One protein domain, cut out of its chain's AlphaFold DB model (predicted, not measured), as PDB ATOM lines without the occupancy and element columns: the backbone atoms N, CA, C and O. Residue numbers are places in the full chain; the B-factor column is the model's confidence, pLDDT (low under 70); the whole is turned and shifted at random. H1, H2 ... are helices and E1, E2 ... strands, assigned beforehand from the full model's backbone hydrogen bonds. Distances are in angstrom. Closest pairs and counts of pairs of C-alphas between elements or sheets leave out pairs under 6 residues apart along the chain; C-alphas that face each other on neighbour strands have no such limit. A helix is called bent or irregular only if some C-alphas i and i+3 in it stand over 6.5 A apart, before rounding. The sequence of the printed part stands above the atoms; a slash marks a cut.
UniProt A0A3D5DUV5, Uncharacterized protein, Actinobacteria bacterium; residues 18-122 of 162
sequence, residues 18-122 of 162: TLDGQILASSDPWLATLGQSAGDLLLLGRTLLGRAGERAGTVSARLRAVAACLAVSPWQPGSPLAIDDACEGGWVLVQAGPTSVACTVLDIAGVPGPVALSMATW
ATOM      1  N   THR A  18      54.403  67.380 116.484       51.78
ATOM      2  CA  THR A  18      54.099  68.631 117.196       51.78
ATOM      3  C   THR A  18      55.156  69.695 116.918       51.78
ATOM      4  O   THR A  18      54.845  70.886 116.833       51.78
ATOM      5  N   LEU A  19      56.406  69.268 116.733       53.78
ATOM      6  CA  LEU A  19      57.557  70.143 116.544       53.78
ATOM      7  C   LEU A  19      57.527  70.807 115.161       53.78
ATOM      8  O   LEU A  19      57.815  71.993 115.036       53.78
ATOM      9  N   ASP A  20      57.108  70.074 114.133       56.25
ATOM     10  CA  ASP A  20      57.073  70.559 112.750       56.25
ATOM     11  C   ASP A  20      55.993  71.633 112.527       56.25
ATOM     12  O   ASP A  20      56.221  72.629 111.835       56.25
ATOM     13  N   GLY A  21      54.841  71.497 113.196       52.22
ATOM     14  CA  GLY A  21      53.802  72.533 113.216       52.22
ATOM     15  C   GLY A  21      54.248  73.809 113.938       52.22
ATOM     16  O   GLY A  21      53.969  74.914 113.470       52.22
ATOM     17  N   GLN A  22      54.992  73.671 115.041       57.91
ATOM     18  CA  GLN A  22      55.585  74.805 115.761       57.91
ATOM     19  C   GLN A  22      56.705  75.481 114.958       57.91
ATOM     20  O   GLN A  22      56.795  76.706 114.962       57.91
ATOM     21  N   ILE A  23      57.516  74.715 114.220       59.78
ATOM     22  CA  ILE A  23      58.557  75.249 113.332       59.78
ATOM     23  C   ILE A  23      57.930  76.063 112.200       59.78
ATOM     24  O   ILE A  23      58.402  77.165 111.936       59.78
ATOM     25  N   LEU A  24      56.854  75.590 111.566       58.53
ATOM     26  CA  LEU A  24      56.145  76.350 110.526       58.53
ATOM     27  C   LEU A  24      55.548  77.653 111.065       58.53
ATOM     28  O   LEU A  24      55.778  78.711 110.484       58.53
ATOM     29  N   ALA A  25      54.836  77.592 112.194       55.53
ATOM     30  CA  ALA A  25      54.247  78.774 112.824       55.53
ATOM     31  C   ALA A  25      55.312  79.780 113.301       55.53
ATOM     32  O   ALA A  25      55.111  80.987 113.202       55.53
ATOM     33  N   SER A  26      56.466  79.294 113.772       57.84
ATOM     34  CA  SER A  26      57.611  80.130 114.150       57.84
ATOM     35  C   SER A  26      58.374  80.688 112.945       57.84
ATOM     36  O   SER A  26      59.024  81.723 113.075       57.84
ATOM     37  N   SER A  27      58.345  80.002 111.800       57.62
ATOM     38  CA  SER A  27      59.045  80.416 110.576       57.62
ATOM     39  C   SER A  27      58.246  81.429 109.763       57.62
ATOM     40  O   SER A  27      58.823  82.146 108.946       57.62
ATOM     41  N   ASP A  28      56.930  81.496 109.973       63.75
ATOM     42  CA  ASP A  28      56.052  82.387 109.232       63.75
ATOM     43  C   ASP A  28      55.010  83.066 110.140       63.75
ATOM     44  O   ASP A  28      53.894  82.558 110.299       63.75
ATOM     45  N   PRO A  29      55.329  84.245 110.713       68.06
ATOM     46  CA  PRO A  29      54.416  84.968 111.597       68.06
ATOM     47  C   PRO A  29      53.114  85.388 110.898       68.06
ATOM     48  O   PRO A  29      52.137  85.707 111.573       68.06
ATOM     49  N   TRP A  30      53.060  85.348 109.560       73.00
ATOM     50  CA  TRP A  30      51.838  85.593 108.802       73.00
ATOM     51  C   TRP A  30      50.748  84.555 109.097       73.00
ATOM     52  O   TRP A  30      49.577  84.917 109.178       73.00
ATOM     53  N   LEU A  31      51.102  83.292 109.354       66.44
ATOM     54  CA  LEU A  31      50.115  82.251 109.667       66.44
ATOM     55  C   LEU A  31      49.345  82.558 110.960       66.44
ATOM     56  O   LEU A  31      48.157  82.257 111.055       66.44
ATOM     57  N   ALA A  32      49.982  83.229 111.924       65.50
ATOM     58  CA  ALA A  32      49.328  83.668 113.157       65.50
ATOM     59  C   ALA A  32      48.283  84.778 112.923       65.50
ATOM     60  O   ALA A  32      47.408  84.985 113.761       65.50
ATOM     61  N   THR A  33      48.341  85.477 111.783       68.88
ATOM     62  CA  THR A  33      47.397  86.555 111.440       68.88
ATOM     63  C   THR A  33      46.082  86.052 110.838       68.88
ATOM     64  O   THR A  33      45.139  86.826 110.705       68.88
ATOM     65  N   LEU A  34      45.985  84.756 110.519       64.94
ATOM     66  CA  LEU A  34      44.828  84.159 109.839       64.94
ATOM     67  C   LEU A  34      43.651  83.825 110.774       64.94
ATOM     68  O   LEU A  34      42.582  83.434 110.311       64.94
ATOM     69  N   GLY A  35      43.799  84.004 112.089       71.38
ATOM     70  CA  GLY A  35      42.713  83.763 113.042       71.38
ATOM     71  C   GLY A  35      42.213  82.313 112.992       71.38
ATOM     72  O   GLY A  35      43.007  81.379 113.054       71.38
ATOM     73  N   GLN A  36      40.898  82.107 112.878       68.38
ATOM     74  CA  GLN A  36      40.283  80.774 112.950       68.38
ATOM     75  C   GLN A  36      40.734  79.819 111.822       68.38
ATOM     76  O   GLN A  36      40.796  78.614 112.045       68.38
ATOM     77  N   SER A  37      41.098  80.333 110.639       73.50
ATOM     78  CA  SER A  37      41.586  79.510 109.516       73.50
ATOM     79  C   SER A  37      43.036  79.050 109.681       73.50
ATOM     80  O   SER A  37      43.493  78.176 108.942       73.50
ATOM     81  N   ALA A  38      43.764  79.585 110.669       76.38
ATOM     82  CA  ALA A  38      45.139  79.184 110.947       76.38
ATOM     83  C   ALA A  38      45.232  77.701 111.339       76.38
ATOM     84  O   ALA A  38      46.170  77.025 110.930       76.38
ATOM     85  N   GLY A  39      44.255  77.174 112.088       77.00
ATOM     86  CA  GLY A  39      44.249  75.770 112.515       77.00
ATOM     87  C   GLY A  39      44.202  74.791 111.340       77.00
ATOM     88  O   GLY A  39      45.019  73.869 111.270       77.00
ATOM     89  N   ASP A  40      43.308  75.038 110.382       84.56
ATOM     90  CA  ASP A  40      43.135  74.188 109.198       84.56
ATOM     91  C   ASP A  40      44.360  74.251 108.276       84.56
ATOM     92  O   ASP A  40      44.844  73.228 107.787       84.56
ATOM     93  N   LEU A  41      44.925  75.447 108.084       82.50
ATOM     94  CA  LEU A  41      46.122  75.644 107.266       82.50
ATOM     95  C   LEU A  41      47.384  75.068 107.916       82.50
ATOM     96  O   LEU A  41      48.250  74.549 107.214       82.50
ATOM     97  N   LEU A  42      47.497  75.105 109.245       83.31
ATOM     98  CA  LEU A  42      48.595  74.454 109.961       83.31
ATOM     99  C   LEU A  42      48.509  72.930 109.844       83.31
ATOM    100  O   LEU A  42      49.533  72.277 109.644       83.31
ATOM    101  N   LEU A  43      47.306  72.354 109.920       83.25
ATOM    102  CA  LEU A  43      47.103  70.920 109.701       83.25
ATOM    103  C   LEU A  43      47.465  70.514 108.263       83.25
ATOM    104  O   LEU A  43      48.157  69.512 108.052       83.25
ATOM    105  N   LEU A  44      47.070  71.329 107.282       85.00
ATOM    106  CA  LEU A  44      47.471  71.159 105.887       85.00
ATOM    107  C   LEU A  44      49.000  71.219 105.737       85.00
ATOM    108  O   LEU A  44      49.598  70.334 105.128       85.00
ATOM    109  N   GLY A  45      49.647  72.211 106.353       82.88
ATOM    110  CA  GLY A  45      51.100  72.393 106.336       82.88
ATOM    111  C   GLY A  45      51.868  71.203 106.904       82.88
ATOM    112  O   GLY A  45      52.853  70.763 106.312       82.88
ATOM    113  N   ARG A  46      51.388  70.627 108.011       81.44
ATOM    114  CA  ARG A  46      51.953  69.399 108.596       81.44
ATOM    115  C   ARG A  46      51.846  68.221 107.635       81.44
ATOM    116  O   ARG A  46      52.799  67.464 107.478       81.44
ATOM    117  N   THR A  47      50.711  68.099 106.953       81.44
ATOM    118  CA  THR A  47      50.503  67.032 105.971       81.44
ATOM    119  C   THR A  47      51.448  67.190 104.772       81.44
ATOM    120  O   THR A  47      52.020  66.201 104.322       81.44
ATOM    121  N   LEU A  48      51.689  68.424 104.306       79.81
ATOM    122  CA  LEU A  48      52.665  68.722 103.246       79.81
ATOM    123  C   LEU A  48      54.107  68.397 103.662       79.81
ATOM    124  O   LEU A  48      54.833  67.769 102.893       79.81
ATOM    125  N   LEU A  49      54.512  68.764 104.884       78.69
ATOM    126  CA  LEU A  49      55.833  68.411 105.418       78.69
ATOM    127  C   LEU A  49      56.029  66.891 105.493       78.69
ATOM    128  O   LEU A  49      57.056  66.382 105.045       78.69
ATOM    129  N   GLY A  50      55.038  66.171 106.029       70.12
ATOM    130  CA  GLY A  50      55.133  64.731 106.270       70.12
ATOM    131  C   GLY A  50      55.050  63.869 105.008       70.12
ATOM    132  O   GLY A  50      55.709  62.834 104.940       70.12
ATOM    133  N   ARG A  51      54.262  64.270 104.000       65.69
ATOM    134  CA  ARG A  51      54.055  63.465 102.781       65.69
ATOM    135  C   ARG A  51      55.069  63.732 101.676       65.69
ATOM    136  O   ARG A  51      55.389  62.810 100.937       65.69
ATOM    137  N   ALA A  52      55.549  64.967 101.545       58.19
ATOM    138  CA  ALA A  52      56.338  65.378 100.385       58.19
ATOM    139  C   ALA A  52      57.829  65.612 100.691       58.19
ATOM    140  O   ALA A  52      58.604  65.883  99.775       58.19
ATOM    141  N   GLY A  53      58.251  65.541 101.965       61.03
ATOM    142  CA  GLY A  53      59.625  65.880 102.365       61.03
ATOM    143  C   GLY A  53      60.010  67.323 102.004       61.03
ATOM    144  O   GLY A  53      61.191  67.642 101.853       61.03
ATOM    145  N   GLU A  54      59.012  68.190 101.807       70.44
ATOM    146  CA  GLU A  54      59.209  69.560 101.351       70.44
ATOM    147  C   GLU A  54      59.932  70.396 102.413       70.44
ATOM    148  O   GLU A  54      59.715  70.258 103.618       70.44
ATOM    149  N   ARG A  55      60.797  71.316 101.970       78.50
ATOM    150  CA  ARG A  55      61.462  72.252 102.889       78.50
ATOM    151  C   ARG A  55      60.430  73.215 103.475       78.50
ATOM    152  O   ARG A  55      59.535  73.667 102.765       78.50
ATOM    153  N   ALA A  56      60.619  73.635 104.726       78.44
ATOM    154  CA  ALA A  56      59.693  74.542 105.419       78.44
ATOM    155  C   ALA A  56      59.359  75.825 104.626       78.44
ATOM    156  O   ALA A  56      58.207  76.253 104.605       78.44
ATOM    157  N   GLY A  57      60.333  76.405 103.912       79.06
ATOM    158  CA  GLY A  57      60.102  77.574 103.053       79.06
ATOM    159  C   GLY A  57      59.174  77.300 101.860       79.06
ATOM    160  O   GLY A  57      58.367  78.153 101.504       79.06
ATOM    161  N   THR A  58      59.244  76.101 101.274       84.69
ATOM    162  CA  THR A  58      58.352  75.652 100.191       84.69
ATOM    163  C   THR A  58      56.925  75.502 100.713       84.69
ATOM    164  O   THR A  58      55.992  76.036 100.116       84.69
ATOM    165  N   VAL A  59      56.764  74.871 101.879       85.88
ATOM    166  CA  VAL A  59      55.454  74.700 102.519       85.88
ATOM    167  C   VAL A  59      54.838  76.049 102.896       85.88
ATOM    168  O   VAL A  59      53.672  76.282 102.588       85.88
ATOM    169  N   SER A  60      55.603  76.977 103.481       84.88
ATOM    170  CA  SER A  60      55.121  78.338 103.781       84.88
ATOM    171  C   SER A  60      54.624  79.059 102.522       84.88
ATOM    172  O   SER A  60      53.520  79.611 102.529       84.88
ATOM    173  N   ALA A  61      55.372  78.994 101.412       89.19
ATOM    174  CA  ALA A  61      54.944  79.589 100.146       89.19
ATOM    175  C   ALA A  61      53.615  78.989  99.656       89.19
ATOM    176  O   ALA A  61      52.694  79.739  99.321       89.19
ATOM    177  N   ARG A  62      53.478  77.653  99.678       90.88
ATOM    178  CA  ARG A  62      52.223  76.972  99.318       90.88
ATOM    179  C   ARG A  62      51.065  77.417 100.196       90.88
ATOM    180  O   ARG A  62      50.018  77.776  99.670       90.88
ATOM    181  N   LEU A  63      51.248  77.427 101.517       90.19
ATOM    182  CA  LEU A  63      50.196  77.804 102.461       90.19
ATOM    183  C   LEU A  63      49.708  79.230 102.223       90.19
ATOM    184  O   LEU A  63      48.501  79.447 102.216       90.19
ATOM    185  N   ARG A  64      50.610  80.183 101.955       89.81
ATOM    186  CA  ARG A  64      50.231  81.561 101.601       89.81
ATOM    187  C   ARG A  64      49.385  81.616 100.335       89.81
ATOM    188  O   ARG A  64      48.331  82.248 100.334       89.81
ATOM    189  N   ALA A  65      49.824  80.941  99.276       93.50
ATOM    190  CA  ALA A  65      49.110  80.937  98.004       93.50
ATOM    191  C   ALA A  65      47.747  80.226  98.108       93.50
ATOM    192  O   ALA A  65      46.744  80.741  97.621       93.50
ATOM    193  N   VAL A  66      47.678  79.076  98.789       92.75
ATOM    194  CA  VAL A  66      46.419  78.352  99.046       92.75
ATOM    195  C   VAL A  66      45.464  79.196  99.884       92.75
ATOM    196  O   VAL A  66      44.302  79.335  99.523       92.75
ATOM    197  N   ALA A  67      45.941  79.811 100.963       90.81
ATOM    198  CA  ALA A  67      45.120  80.660 101.815       90.81
ATOM    199  C   ALA A  67      44.571  81.888 101.071       90.81
ATOM    200  O   ALA A  67      43.406  82.236 101.258       90.81
ATOM    201  N   ALA A  68      45.360  82.505 100.185       91.19
ATOM    202  CA  ALA A  68      44.883  83.589  99.327       91.19
ATOM    203  C   ALA A  68      43.745  83.130  98.400       91.19
ATOM    204  O   ALA A  68      42.750  83.836  98.248       91.19
ATOM    205  N   CYS A  69      43.853  81.927  97.829       93.94
ATOM    206  CA  CYS A  69      42.782  81.331  97.036       93.94
ATOM    207  C   CYS A  69      41.535  81.004  97.871       93.94
ATOM    208  O   CYS A  69      40.419  81.265  97.431       93.94
ATOM    209  N   LEU A  70      41.707  80.458  99.077       91.06
ATOM    210  CA  LEU A  70      40.586  80.131  99.958       91.06
ATOM    211  C   LEU A  70      39.829  81.386 100.407       91.06
ATOM    212  O   LEU A  70      38.603  81.352 100.451       91.06
ATOM    213  N   ALA A  71      40.535  82.494 100.655       89.38
ATOM    214  CA  ALA A  71      39.953  83.767 101.085       89.38
ATOM    215  C   ALA A  71      38.982  84.394 100.067       89.38
ATOM    216  O   ALA A  71      38.140  85.200 100.455       89.38
ATOM    217  N   VAL A  72      39.098  84.040  98.783       89.44
ATOM    218  CA  VAL A  72      38.191  84.503  97.714       89.44
ATOM    219  C   VAL A  72      37.173  83.442  97.287       89.44
ATOM    220  O   VAL A  72      36.336  83.704  96.428       89.44
ATOM    221  N   SER A  73      37.252  82.247  97.868       89.56
ATOM    222  CA  SER A  73      36.375  81.119  97.568       89.56
ATOM    223  C   SER A  73      35.209  81.052  98.568       89.56
ATOM    224  O   SER A  73      35.276  81.670  99.630       89.56
ATOM    225  N   PRO A  74      34.161  80.251  98.307       89.25
ATOM    226  CA  PRO A  74      33.080  80.025  99.270       89.25
ATOM    227  C   PRO A  74      33.484  79.163 100.483       89.25
ATOM    228  O   PRO A  74      32.633  78.839 101.313       89.25
ATOM    229  N   TRP A  75      34.753  78.754 100.596       90.19
ATOM    230  CA  TRP A  75      35.238  77.975 101.732       90.19
ATOM    231  C   TRP A  75      35.124  78.759 103.045       90.19
ATOM    232  O   TRP A  75      35.445  79.945 103.113       90.19
ATOM    233  N   GLN A  76      34.706  78.070 104.108       85.25
ATOM    234  CA  GLN A  76      34.593  78.646 105.445       85.25
ATOM    235  C   GLN A  76      35.621  78.024 106.400       85.25
ATOM    236  O   GLN A  76      35.770  76.796 106.396       85.25
ATOM    237  N   PRO A  77      36.266  78.830 107.266       82.81
ATOM    238  CA  PRO A  77      37.131  78.321 108.329       82.81
ATOM    239  C   PRO A  77      36.431  77.256 109.182       82.81
ATOM    240  O   PRO A  77      35.255  77.401 109.521       82.81
ATOM    241  N   GLY A  78      37.146  76.189 109.536       78.69
ATOM    242  CA  GLY A  78      36.611  75.003 110.210       78.69
ATOM    243  C   GLY A  78      36.069  73.930 109.261       78.69
ATOM    244  O   GLY A  78      35.756  72.827 109.712       78.69
ATOM    245  N   SER A  79      35.975  74.211 107.958       83.19
ATOM    246  CA  SER A  79      35.699  73.179 106.955       83.19
ATOM    247  C   SER A  79      36.991  72.419 106.634       83.19
ATOM    248  O   SER A  79      38.005  73.055 106.334       83.19
ATOM    249  N   PRO A  80      36.978  71.075 106.652       83.25
ATOM    250  CA  PRO A  80      38.191  70.277 106.529       83.25
ATOM    251  C   PRO A  80      38.905  70.519 105.196       83.25
ATOM    252  O   PRO A  80      38.277  70.579 104.138       83.25
ATOM    253  N   LEU A  81      40.233  70.613 105.270       88.88
ATOM    254  CA  LEU A  81      41.133  70.649 104.121       88.88
ATOM    255  C   LEU A  81      41.779  69.272 103.957       88.88
ATOM    256  O   LEU A  81      42.380  68.753 104.899       88.88
ATOM    257  N   ALA A  82      41.672  68.684 102.770       87.75
ATOM    258  CA  ALA A  82      42.283  67.398 102.444       87.75
ATOM    259  C   ALA A  82      43.241  67.541 101.261       87.75
ATOM    260  O   ALA A  82      42.959  68.283 100.327       87.75
ATOM    261  N   ILE A  83      44.361  66.820 101.287       85.81
ATOM    262  CA  ILE A  83      45.250  66.705 100.127       85.81
ATOM    263  C   ILE A  83      44.824  65.488  99.318       85.81
ATOM    264  O   ILE A  83      44.681  64.397  99.872       85.81
ATOM    265  N   ASP A  84      44.633  65.691  98.021       82.50
ATOM    266  CA  ASP A  84      44.467  64.622  97.049       82.50
ATOM    267  C   ASP A  84      45.846  64.214  96.505       82.50
ATOM    268  O   ASP A  84      46.622  65.054  96.040       82.50
ATOM    269  N   ASP A  85      46.158  62.920  96.596       64.06
ATOM    270  CA  ASP A  85      47.450  62.341  96.207       64.06
ATOM    271  C   ASP A  85      47.572  62.138  94.676       64.06
ATOM    272  O   ASP A  85      48.589  61.646  94.187       64.06
ATOM    273  N   ALA A  86      46.553  62.510  93.892       56.69
ATOM    274  CA  ALA A  86      46.482  62.272  92.448       56.69
ATOM    275  C   ALA A  86      47.284  63.251  91.559       56.69
ATOM    276  O   ALA A  86      47.004  63.359  90.363       56.69
ATOM    277  N   CYS A  87      48.265  63.988  92.088       60.66
ATOM    278  CA  CYS A  87      48.931  65.049  91.326       60.66
ATOM    279  C   CYS A  87      50.311  64.663  90.770       60.66
ATOM    280  O   CYS A  87      51.220  64.283  91.505       60.66
ATOM    281  N   GLU A  88      50.488  64.834  89.455       62.22
ATOM    282  CA  GLU A  88      51.775  64.729  88.756       62.22
ATOM    283  C   GLU A  88      52.519  66.080  88.731       62.22
ATOM    284  O   GLU A  88      51.912  67.149  88.775       62.22
ATOM    285  N   GLY A  89      53.853  66.055  88.622       68.25
ATOM    286  CA  GLY A  89      54.649  67.245  88.278       68.25
ATOM    287  C   GLY A  89      54.822  68.300  89.381       68.25
ATOM    288  O   GLY A  89      54.954  69.481  89.070       68.25
ATOM    289  N   GLY A  90      54.813  67.907  90.660       78.56
ATOM    290  CA  GLY A  90      55.021  68.830  91.793       78.56
ATOM    291  C   GLY A  90      53.785  69.649  92.184       78.56
ATOM    292  O   GLY A  90      53.854  70.512  93.069       78.56
ATOM    293  N   TRP A  91      52.650  69.364  91.548       86.69
ATOM    294  CA  TRP A  91      51.352  69.879  91.948       86.69
ATOM    295  C   TRP A  91      50.848  69.171  93.203       86.69
ATOM    296  O   TRP A  91      51.112  67.995  93.428       86.69
ATOM    297  N   VAL A  92      50.093  69.907  94.006       88.00
ATOM    298  CA  VAL A  92      49.293  69.394  95.110       88.00
ATOM    299  C   VAL A  92      47.885  69.923  94.924       88.00
ATOM    300  O   VAL A  92      47.701  71.119  94.695       88.00
ATOM    301  N   LEU A  93      46.894  69.048  95.041       90.62
ATOM    302  CA  LEU A  93      45.492  69.429  95.013       90.62
ATOM    303  C   LEU A  93      44.937  69.397  96.434       90.62
ATOM    304  O   LEU A  93      45.014  68.385  97.126       90.62
ATOM    305  N   VAL A  94      44.390  70.525  96.870       91.31
ATOM    306  CA  VAL A  94      43.737  70.688  98.167       91.31
ATOM    307  C   VAL A  94      42.235  70.752  97.944       91.31
ATOM    308  O   VAL A  94      41.743  71.621  97.226       91.31
ATOM    309  N   GLN A  95      41.505  69.840  98.568       91.50
ATOM    310  CA  GLN A  95      40.050  69.803  98.568       91.50
ATOM    311  C   GLN A  95      39.512  70.503  99.812       91.50
ATOM    312  O   GLN A  95      39.928  70.208 100.935       91.50
ATOM    313  N   ALA A  96      38.589  71.432  99.594       90.25
ATOM    314  CA  ALA A  96      38.048  72.348 100.584       90.25
ATOM    315  C   ALA A  96      36.522  72.458 100.396       90.25
ATOM    316  O   ALA A  96      35.983  73.494 100.004       90.25
ATOM    317  N   GLY A  97      35.815  71.346 100.625       88.31
ATOM    318  CA  GLY A  97      34.391  71.227 100.298       88.31
ATOM    319  C   GLY A  97      34.160  71.297  98.778       88.31
ATOM    320  O   GLY A  97      34.753  70.495  98.061       88.31
ATOM    321  N   PRO A  98      33.315  72.216  98.265       87.44
ATOM    322  CA  PRO A  98      33.098  72.390  96.824       87.44
ATOM    323  C   PRO A  98      34.242  73.143  96.124       87.44
ATOM    324  O   PRO A  98      34.255  73.225  94.896       87.44
ATOM    325  N   THR A  99      35.176  73.717  96.888       91.38
ATOM    326  CA  THR A  99      36.356  74.397  96.358       91.38
ATOM    327  C   THR A  99      37.501  73.401  96.213       91.38
ATOM    328  O   THR A  99      37.882  72.734  97.175       91.38
ATOM    329  N   SER A 100      38.112  73.366  95.037       92.62
ATOM    330  CA  SER A 100      39.373  72.669  94.793       92.62
ATOM    331  C   SER A 100      40.473  73.693  94.539       92.62
ATOM    332  O   SER A 100      40.277  74.621  93.758       92.62
ATOM    333  N   VAL A 101      41.629  73.535  95.183       93.88
ATOM    334  CA  VAL A 101      42.791  74.421  95.024       93.88
ATOM    335  C   VAL A 101      43.989  73.614  94.542       93.88
ATOM    336  O   VAL A 101      44.550  72.824  95.295       93.88
ATOM    337  N   ALA A 102      44.406  73.817  93.298       92.94
ATOM    338  CA  ALA A 102      45.646  73.256  92.775       92.94
ATOM    339  C   ALA A 102      46.809  74.204  93.086       92.94
ATOM    340  O   ALA A 102      46.708  75.403  92.831       92.94
ATOM    341  N   CYS A 103      47.912  73.681  93.613       91.94
ATOM    342  CA  CYS A 103      49.086  74.453  94.000       91.94
ATOM    343  C   CYS A 103      50.376  73.797  93.500       91.94
ATOM    344  O   CYS A 103      50.599  72.610  93.724       91.94
ATOM    345  N   THR A 104      51.276  74.568  92.902       91.44
ATOM    346  CA  THR A 104      52.647  74.138  92.588       91.44
ATOM    347  C   THR A 104      53.656  75.151  93.109       91.44
ATOM    348  O   THR A 104      53.311  76.308  93.356       91.44
ATOM    349  N   VAL A 105      54.905  74.723  93.288       89.50
ATOM    350  CA  VAL A 105      56.017  75.616  93.619       89.50
ATOM    351  C   VAL A 105      57.007  75.628  92.473       89.50
ATOM    352  O   VAL A 105      57.426  74.590  91.971       89.50
ATOM    353  N   LEU A 106      57.374  76.837  92.081       88.19
ATOM    354  CA  LEU A 106      58.241  77.152  90.966       88.19
ATOM    355  C   LEU A 106      59.527  77.782  91.502       88.19
ATOM    356  O   LEU A 106      59.510  78.542  92.475       88.19
ATOM    357  N   ASP A 107      60.630  77.484  90.825       86.19
ATOM    358  CA  ASP A 107      61.861  78.257  90.928       86.19
ATOM    359  C   ASP A 107      61.885  79.253  89.763       86.19
ATOM    360  O   ASP A 107      61.804  78.858  88.596       86.19
ATOM    361  N   ILE A 108      61.908  80.549  90.072       88.06
ATOM    362  CA  ILE A 108      61.880  81.618  89.073       88.06
ATOM    363  C   ILE A 108      63.228  82.321  89.109       88.06
ATOM    364  O   ILE A 108      63.607  82.917  90.116       88.06
ATOM    365  N   ALA A 109      63.939  82.293  87.981       87.88
ATOM    366  CA  ALA A 109      65.239  82.939  87.860       87.88
ATOM    367  C   ALA A 109      65.169  84.419  88.278       87.88
ATOM    368  O   ALA A 109      64.369  85.194  87.754       87.88
ATOM    369  N   GLY A 110      66.027  84.805  89.226       89.94
ATOM    370  CA  GLY A 110      66.079  86.166  89.766       89.94
ATOM    371  C   GLY A 110      65.096  86.454  90.905       89.94
ATOM    372  O   GLY A 110      65.167  87.540  91.480       89.94
ATOM    373  N   VAL A 111      64.228  85.509  91.282       87.75
ATOM    374  CA  VAL A 111      63.365  85.628  92.464       87.75
ATOM    375  C   VAL A 111      63.992  84.860  93.631       87.75
ATOM    376  O   VAL A 111      64.223  83.657  93.522       87.75
ATOM    377  N   PRO A 112      64.300  85.522  94.761       80.31
ATOM    378  CA  PRO A 112      64.860  84.834  95.913       80.31
ATOM    379  C   PRO A 112      63.794  83.981  96.610       80.31
ATOM    380  O   PRO A 112      62.840  84.502  97.188       80.31
ATOM    381  N   GLY A 113      64.016  82.668  96.619       82.19
ATOM    382  CA  GLY A 113      63.192  81.705  97.346       82.19
ATOM    383  C   GLY A 113      62.063  81.082  96.514       82.19
ATOM    384  O   GLY A 113      61.876  81.420  95.349       82.19
ATOM    385  N   PRO A 114      61.323  80.128  97.105       85.75
ATOM    386  CA  PRO A 114      60.275  79.394  96.406       85.75
ATOM    387  C   PRO A 114      59.072  80.287  96.078       85.75
ATOM    388  O   PRO A 114      58.565  80.995  96.951       85.75
ATOM    389  N   VAL A 115      58.563  80.189  94.847       89.25
ATOM    390  CA  VAL A 115      57.353  80.894  94.404       89.25
ATOM    391  C   VAL A 115      56.212  79.899  94.261       89.25
ATOM    392  O   VAL A 115      56.266  79.009  93.420       89.25
ATOM    393  N   ALA A 116      55.161  80.043  95.065       92.56
ATOM    394  CA  ALA A 116      53.974  79.207  94.937       92.56
ATOM    395  C   ALA A 116      52.949  79.833  93.984       92.56
ATOM    396  O   ALA A 116      52.615  81.012  94.103       92.56
ATOM    397  N   LEU A 117      52.422  79.015  93.076       92.81
ATOM    398  CA  LEU A 117      51.280  79.326  92.226       92.81
ATOM    399  C   LEU A 117      50.096  78.483  92.694       92.81
ATOM    400  O   LEU A 117      50.202  77.258  92.722       92.81
ATOM    401  N   SER A 118      48.976  79.133  93.004       95.19
ATOM    402  CA  SER A 118      47.728  78.452  93.350       95.19
ATOM    403  C   SER A 118      46.579  78.919  92.466       95.19
ATOM    404  O   SER A 118      46.482  80.096  92.120       95.19
ATOM    405  N   MET A 119      45.701  77.984  92.118       94.88
ATOM    406  CA  MET A 119      44.462  78.228  91.389       94.88
ATOM    407  C   MET A 119      43.331  77.533  92.127       94.88
ATOM    408  O   MET A 119      43.441  76.347  92.433       94.88
ATOM    409  N   ALA A 120      42.252  78.261  92.392       94.06
ATOM    410  CA  ALA A 120      41.052  77.697  92.983       94.06
ATOM    411  C   ALA A 120      39.906  77.674  91.980       94.06
ATOM    412  O   ALA A 120      39.710  78.620  91.218       94.06
ATOM    413  N   THR A 121      39.149  76.587  92.014       92.75
ATOM    414  CA  THR A 121      37.939  76.384  91.225       92.75
ATOM    415  C   THR A 121      36.817  75.957  92.152       92.75
ATOM    416  O   THR A 121      37.024  75.117  93.028       92.75
ATOM    417  N   TRP A 122      35.629  76.503  91.944       92.69
ATOM    418  CA  TRP A 122      34.410  76.106  92.636       92.69
ATOM    419  C   TRP A 122      33.234  76.245  91.664       92.69
ATOM    420  O   TRP A 122      33.333  77.011  90.699       92.69
TER     421      TRP A 122
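This is residues 18 to 122 of the 162 residues of an uncharacterized protein of Actinobacteria bacterium (UniProt A0A3D5DUV5). A twisted wall of four strands, E1 to E4, has helices over one face and no named helix over the other. H3 packs along the E3 and E4 side, H2 crosses H3 and reaches the sheet near E1, and H1 crosses H2 on the side away from the sheet. The printed part has 105 residues with three named helices, H1 to H3, followed along the chain by the four strands; the sheet's order is E1, E2, E3, E4, antiparallel throughout, and the class is mixed, helices and strands. The whole is compact and rounded, with a radius of gyration of the C-alphas of 12.8 A and spans of 34 by 29 by 23 A.

E1, residues 82 to 84, E2, residues 92 to 96, E3, residues 99 to 106, and E4, residues 115 to 121, form a meander, each strand the antiparallel neighbour of the one before. From edge to edge their lines turn by 83 degrees. E1 and E2 are a hairpin, with N 84 and O 93 2.9 A apart, within hydrogen-bond range. In the hairpin E2 and E3, N 94 and O 101 are 2.8 A apart; in the hairpin E3 and E4, N 102 and O 119 are 2.8 A apart. H3, residues 56 to 71, lies over E3 and E4 at a height over the sheet of 7.9 A. Its closest C-alphas to E4 are those of Arg 62 and Ala 116, 5.2 A apart. It only just runs along the strands, at 29 degrees to E4 on the local plane. H2, residues 31 to 52, is also on the sheet; its closest C-alpha pair with E1 is Leu 44 and Ala 82, 7.3 A. With H2 and H3 on one face, the sheet and these helices make two layers. H2 touches H3 with residues 41 to 49 alone, closest at the C-alphas of Gly 45 and Val 59, 6.2 A, at a steep tilt of 51 degrees, opposite ways. H1, residues 18 to 27, is not on the sheet. It touches H2 at a steep tilt of 59 degrees, opposite ways, closest at the C-alphas of Gly 21 and Arg 46, 5.9 A. H1 and H3 only just touch, with 3 pairs of C-alphas within 8 A, the closest being Leu 24 and Ala 56, 6.5 A. In H1 and H3 every O i to N i+4 pair is within hydrogen-bond range; in H2, 12 of 18 are.

H1 begins at C-alpha 18, (54.099, 68.631, 117.196). H2 measures 20.2 A, has a kink of 113 degrees near residue 38, and is irregular, with C-alphas 33 and 36 9.3 A apart. H3 measures 22.2 A and begins at C-alpha 56, (59.693, 74.542, 105.419). E3 measures 22.7 A and E4 20.2 A, and E4 ends at C-alpha 121, (37.939, 76.384, 91.225).

The two C-alphas farthest apart are those of Gly 78 and Gly 110, 37.6 A. The printed part has no cut, and no link is long. Mean pLDDT of the printed part is 80.2; 25 residues are under 70, among them 18 to 29 and 85 to 89.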